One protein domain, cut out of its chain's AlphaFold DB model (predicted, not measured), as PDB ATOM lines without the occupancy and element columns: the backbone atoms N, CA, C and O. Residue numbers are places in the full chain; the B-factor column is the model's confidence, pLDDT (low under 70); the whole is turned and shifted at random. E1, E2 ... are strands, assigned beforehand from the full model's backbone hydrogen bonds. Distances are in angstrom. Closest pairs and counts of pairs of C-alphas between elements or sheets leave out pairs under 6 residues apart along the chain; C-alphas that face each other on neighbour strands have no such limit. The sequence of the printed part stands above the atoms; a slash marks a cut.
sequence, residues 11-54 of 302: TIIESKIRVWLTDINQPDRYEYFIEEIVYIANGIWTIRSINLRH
ATOM      1  N   THR A  11     -63.057  17.635 -10.395       88.25
ATOM      2  CA  THR A  11     -63.135  17.660 -11.864       88.25
ATOM      3  C   THR A  11     -63.066  19.067 -12.457       88.25
ATOM      4  O   THR A  11     -62.668  19.200 -13.611       88.25
ATOM      5  N   ILE A  12     -63.418  20.107 -11.690       89.81
ATOM      6  CA  ILE A  12     -63.361  21.508 -12.141       89.81
ATOM      7  C   ILE A  12     -62.018  22.187 -11.829       89.81
ATOM      8  O   ILE A  12     -61.842  23.368 -12.120       89.81
ATOM      9  N   ILE A  13     -61.057  21.461 -11.247       87.81
ATOM     10  CA  ILE A  13     -59.705  21.967 -10.991       87.81
ATOM     11  C   ILE A  13     -58.919  21.977 -12.311       87.81
ATOM     12  O   ILE A  13     -58.485  20.930 -12.787       87.81
ATOM     13  N   GLU A  14     -58.707  23.163 -12.888       90.25
ATOM     14  CA  GLU A  14     -57.956  23.350 -14.143       90.25
ATOM     15  C   GLU A  14     -56.461  23.034 -13.987       90.25
ATOM     16  O   GLU A  14     -55.846  22.403 -14.846       90.25
ATOM     17  N   SER A  15     -55.858  23.462 -12.878       89.06
ATOM     18  CA  SER A  15     -54.442  23.237 -12.600       89.06
ATOM     19  C   SER A  15     -54.151  23.286 -11.101       89.06
ATOM     20  O   SER A  15     -54.933  23.809 -10.305       89.06
ATOM     21  N   LYS A  16     -53.014  22.707 -10.703       88.31
ATOM     22  CA  LYS A  16     -52.480  22.804  -9.343       88.31
ATOM     23  C   LYS A  16     -51.213  23.640  -9.393       88.31
ATOM     24  O   LYS A  16     -50.258  23.219 -10.037       88.31
ATOM     25  N   ILE A  17     -51.210  24.758  -8.678       92.31
ATOM     26  CA  ILE A  17     -50.015  25.578  -8.483       92.31
ATOM     27  C   ILE A  17     -49.336  25.229  -7.160       92.31
ATOM     28  O   ILE A  17     -49.997  24.871  -6.178       92.31
ATOM     29  N   ARG A  18     -48.010  25.350  -7.117       92.06
ATOM     30  CA  ARG A  18     -47.226  25.235  -5.881       92.06
ATOM     31  C   ARG A  18     -46.865  26.615  -5.357       92.06
ATOM     32  O   ARG A  18     -46.106  27.345  -5.991       92.06
ATOM     33  N   VAL A  19     -47.373  26.938  -4.174       94.06
ATOM     34  CA  VAL A  19     -47.119  28.215  -3.507       94.06
ATOM     35  C   VAL A  19     -46.295  27.972  -2.250       94.06
ATOM     36  O   VAL A  19     -46.672  27.156  -1.410       94.06
ATOM     37  N   TRP A  20     -45.171  28.669  -2.119       95.06
ATOM     38  CA  TRP A  20     -44.370  28.682  -0.900       95.06
ATOM     39  C   TRP A  20     -44.811  29.826   0.019       95.06
ATOM     40  O   TRP A  20     -44.819  30.987  -0.379       95.06
ATOM     41  N   LEU A  21     -45.163  29.513   1.263       94.62
ATOM     42  CA  LEU A  21     -45.358  30.520   2.307       94.62
ATOM     43  C   LEU A  21     -44.004  30.781   2.971       94.62
ATOM     44  O   LEU A  21     -43.415  29.858   3.529       94.62
ATOM     45  N   THR A  22     -43.469  31.997   2.899       94.88
ATOM     46  CA  THR A  22     -42.056  32.216   3.264       94.88
ATOM     47  C   THR A  22     -41.770  32.163   4.769       94.88
ATOM     48  O   THR A  22     -40.607  32.166   5.167       94.88
ATOM     49  N   ASP A  23     -42.796  32.035   5.621       92.88
ATOM     50  CA  ASP A  23     -42.636  31.773   7.058       92.88
ATOM     51  C   ASP A  23     -42.418  30.288   7.414       92.88
ATOM     52  O   ASP A  23     -42.220  29.965   8.593       92.88
ATOM     53  N   ILE A  24     -42.467  29.384   6.429       90.38
ATOM     54  CA  ILE A  24     -42.128  27.962   6.580       90.38
ATOM     55  C   ILE A  24     -40.893  27.599   5.749       90.38
ATOM     56  O   ILE A  24     -40.440  28.361   4.892       90.38
ATOM     57  N   ASN A  25     -40.354  26.402   5.992       90.44
ATOM     58  CA  ASN A  25     -39.191  25.889   5.271       90.44
ATOM     59  C   ASN A  25     -39.413  25.929   3.755       90.44
ATOM     60  O   ASN A  25     -40.453  25.493   3.256       90.44
ATOM     61  N   GLN A  26     -38.409  26.428   3.034       93.75
ATOM     62  CA  GLN A  26     -38.443  26.518   1.582       93.75
ATOM     63  C   GLN A  26     -38.594  25.119   0.959       93.75
ATOM     64  O   GLN A  26     -37.760  24.252   1.224       93.75
ATOM     65  N   PRO A  27     -39.629  24.874   0.133       92.62
ATOM     66  CA  PRO A  27     -39.795  23.602  -0.553       92.62
ATOM     67  C   PRO A  27     -38.846  23.498  -1.754       92.62
ATOM     68  O   PRO A  27     -38.492  24.502  -2.370       92.62
ATOM     69  N   ASP A  28     -38.528  22.268  -2.165       93.69
ATOM     70  CA  ASP A  28     -37.643  22.002  -3.313       93.69
ATOM     71  C   ASP A  28     -38.164  22.582  -4.640       93.69
ATOM     72  O   ASP A  28     -37.393  22.842  -5.564       93.69
ATOM     73  N   ARG A  29     -39.490  22.727  -4.777       92.88
ATOM     74  CA  ARG A  29     -40.152  23.246  -5.984       92.88
ATOM     75  C   ARG A  29     -41.380  24.072  -5.619       92.88
ATOM     76  O   ARG A  29     -42.314  23.534  -5.022       92.88
ATOM     77  N   TYR A  30     -41.410  25.319  -6.071       95.50
ATOM     78  CA  TYR A  30     -42.562  26.217  -6.020       95.50
ATOM     79  C   TYR A  30     -42.612  27.073  -7.293       95.50
ATOM     80  O   TYR A  30     -41.593  27.272  -7.951       95.50
ATOM     81  N   GLU A  31     -43.804  27.542  -7.650       96.31
ATOM     82  CA  GLU A  31     -44.040  28.447  -8.787       96.31
ATOM     83  C   GLU A  31     -44.197  29.891  -8.311       96.31
ATOM     84  O   GLU A  31     -43.748  30.825  -8.969       96.31
ATOM     85  N   TYR A  32     -44.799  30.056  -7.135       96.31
ATOM     86  CA  TYR A  32     -45.050  31.342  -6.502       96.31
ATOM     87  C   TYR A  32     -44.640  31.289  -5.037       96.31
ATOM     88  O   TYR A  32     -44.555  30.212  -4.441       96.31
ATOM     89  N   PHE A  33     -44.429  32.455  -4.442       96.00
ATOM     90  CA  PHE A  33     -44.197  32.591  -3.014       96.00
ATOM     91  C   PHE A  33     -45.036  33.737  -2.443       96.00
ATOM     92  O   PHE A  33     -45.437  34.642  -3.176       96.00
ATOM     93  N   ILE A  34     -45.327  33.678  -1.142       96.00
ATOM     94  CA  ILE A  34     -46.080  34.700  -0.409       96.00
ATOM     95  C   ILE A  34     -45.241  35.166   0.778       96.00
ATOM     96  O   ILE A  34     -44.965  34.380   1.683       96.00
ATOM     97  N   GLU A  35     -44.886  36.452   0.777       96.88
ATOM     98  CA  GLU A  35     -44.183  37.139   1.874       96.88
ATOM     99  C   GLU A  35     -45.093  38.058   2.691       96.88
ATOM    100  O   GLU A  35     -44.786  38.384   3.840       96.88
ATOM    101  N   GLU A  36     -46.229  38.456   2.122       97.00
ATOM    102  CA  GLU A  36     -47.108  39.473   2.687       97.00
ATOM    103  C   GLU A  36     -48.580  39.078   2.550       97.00
ATOM    104  O   GLU A  36     -48.989  38.376   1.624       97.00
ATOM    105  N   ILE A  37     -49.385  39.555   3.493       95.94
ATOM    106  CA  ILE A  37     -50.823  39.333   3.587       95.94
ATOM    107  C   ILE A  37     -51.511  40.677   3.416       95.94
ATOM    108  O   ILE A  37     -51.274  41.598   4.198       95.94
ATOM    109  N   VAL A  38     -52.407  40.764   2.438       96.50
ATOM    110  CA  VAL A  38     -53.281  41.924   2.249       96.50
ATOM    111  C   VAL A  38     -54.493  41.799   3.171       96.50
ATOM    112  O   VAL A  38     -55.155  40.761   3.202       96.50
ATOM    113  N   TYR A  39     -54.804  42.852   3.924       95.19
ATOM    114  CA  TYR A  39     -55.972  42.903   4.807       95.19
ATOM    115  C   TYR A  39     -56.477  44.338   4.978       95.19
ATOM    116  O   TYR A  39     -55.867  45.289   4.494       95.19
ATOM    117  N   ILE A  40     -57.612  44.489   5.660       94.56
ATOM    118  CA  ILE A  40     -58.203  45.790   5.973       94.56
ATOM    119  C   ILE A  40     -57.955  46.102   7.450       94.56
ATOM    120  O   ILE A  40     -58.409  45.357   8.319       94.56
ATOM    121  N   ALA A  41     -57.285  47.220   7.724       93.25
ATOM    122  CA  ALA A  41     -57.122  47.798   9.056       93.25
ATOM    123  C   ALA A  41     -57.760  49.187   9.068       93.25
ATOM    124  O   ALA A  41     -57.450  50.015   8.215       93.25
ATOM    125  N   ASN A  42     -58.677  49.449  10.004       91.06
ATOM    126  CA  ASN A  42     -59.354  50.750  10.134       91.06
ATOM    127  C   ASN A  42     -59.970  51.272   8.816       91.06
ATOM    128  O   ASN A  42     -59.945  52.466   8.531       91.06
ATOM    129  N   GLY A  43     -60.502  50.367   7.985       92.88
ATOM    130  CA  GLY A  43     -61.093  50.704   6.684       92.88
ATOM    131  C   GLY A  43     -60.090  50.954   5.550       92.88
ATOM    132  O   GLY A  43     -60.508  51.310   4.451       92.88
ATOM    133  N   ILE A  44     -58.792  50.750   5.784       93.69
ATOM    134  CA  ILE A  44     -57.719  50.961   4.808       93.69
ATOM    135  C   ILE A  44     -57.099  49.611   4.434       93.69
ATOM    136  O   ILE A  44     -56.779  48.800   5.304       93.69
ATOM    137  N   TRP A  45     -56.922  49.374   3.132       96.62
ATOM    138  CA  TRP A  45     -56.145  48.237   2.640       96.62
ATOM    139  C   TRP A  45     -54.676  48.418   3.005       96.62
ATOM    140  O   TRP A  45     -54.057  49.422   2.662       96.62
ATOM    141  N   THR A  46     -54.130  47.428   3.691       95.69
ATOM    142  CA  THR A  46     -52.756  47.412   4.177       95.69
ATOM    143  C   THR A  46     -52.150  46.023   3.974       95.69
ATOM    144  O   THR A  46     -52.831  45.079   3.554       95.69
ATOM    145  N   ILE A  47     -50.857  45.909   4.253       96.38
ATOM    146  CA  ILE A  47     -50.072  44.686   4.149       96.38
ATOM    147  C   ILE A  47     -49.384  44.399   5.480       96.38
ATOM    148  O   ILE A  47     -48.986  45.312   6.203       96.38
ATOM    149  N   ARG A  48     -49.237  43.119   5.810       95.62
ATOM    150  CA  ARG A  48     -48.393  42.661   6.920       95.62
ATOM    151  C   ARG A  48     -47.596  41.438   6.509       95.62
ATOM    152  O   ARG A  48     -48.004  40.720   5.601       95.62
ATOM    153  N   SER A  49     -46.488  41.180   7.194       95.94
ATOM    154  CA  SER A  49     -45.653  40.014   6.910       95.94
ATOM    155  C   SER A  49     -46.421  38.700   7.097       95.94
ATOM    156  O   SER A  49     -47.261  38.568   7.993       95.94
ATOM    157  N   ILE A  50     -46.101  37.706   6.266       95.19
ATOM    158  CA  ILE A  50     -46.666  36.354   6.314       95.19
ATOM    159  C   ILE A  50     -46.422  35.644   7.656       95.19
ATOM    160  O   ILE A  50     -47.192  34.764   8.031       95.19
ATOM    161  N   ASN A  51     -45.415  36.065   8.433       94.25
ATOM    162  CA  ASN A  51     -45.182  35.545   9.783       94.25
ATOM    163  C   ASN A  51     -46.279  35.949  10.799       94.25
ATOM    164  O   ASN A  51     -46.343  35.364  11.882       94.25
ATOM    165  N   LEU A  52     -47.156  36.897  10.445       94.75
ATOM    166  CA  LEU A  52     -48.337  37.330  11.201       94.75
ATOM    167  C   LEU A  52     -49.625  36.725  10.612       94.75
ATOM    168  O   LEU A  52     -50.618  37.422  10.360       94.75
ATOM    169  N   ARG A  53     -49.604  35.412  10.360       93.19
ATOM    170  CA  ARG A  53     -50.785  34.616   9.996       93.19
ATOM    171  C   ARG A  53     -51.107  33.587  11.060       93.19
ATOM    172  O   ARG A  53     -50.218  33.078  11.733       93.19
ATOM    173  N   HIS A  54     -52.369  33.191  11.127       92.00
ATOM    174  CA  HIS A  54     -52.715  31.933  11.774       92.00
ATOM    175  C   HIS A  54     -52.223  30.789  10.888       92.00
ATOM    176  O   HIS A  54     -52.551  30.728   9.700       92.00
TER     177      HIS A  54
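Overview. This is residues 11 to 54 of the 302 residues of an uncharacterized protein of Rhizophagus irregularis (UniProt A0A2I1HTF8). Two small strand pairs sit end to end: a loop closed by the short pair E1 and E2, then the longer hairpin E3 and E4, with E2 running on into E3. The tail of residues 11 to 16 and the hairpin tip, residues 40 to 45, stick out. The 44 printed residues, 18 of them in four named strands, E1 to E4 in order, with no named helix, are all strand in class, only just loose, close to extended, with a radius of gyration of the C-alphas of 13.7 A and spans of 38 by 29 by 16 A.

Arrangement. E1, residues 19 to 21, and E2, residues 32 to 34, are parallel at 25 degrees; N 34 and O 20 are 2.8 A apart, within hydrogen-bond range. E2 runs on at 44 degrees into E3, residues 36 to 41. E3 and E4, residues 44 to 49, form an antiparallel hairpin at 145 degrees, with N 37 and O 48 within hydrogen-bond range at 2.8 A. E1 and E4 are apart.

Along the chain. E1 begins at C-alpha 19 (-47.119, 28.215, -3.507). E3 is 14.5 A long; E4, 16.4 A, ends at C-alpha 49 (-45.653, 40.014, 6.910).

Size, cuts and confidence. The C-alphas farthest apart, of Thr 11 and Asn 42, are 39.9 A apart. The printed part has no cut, and no printed residue is under 70 in pLDDT.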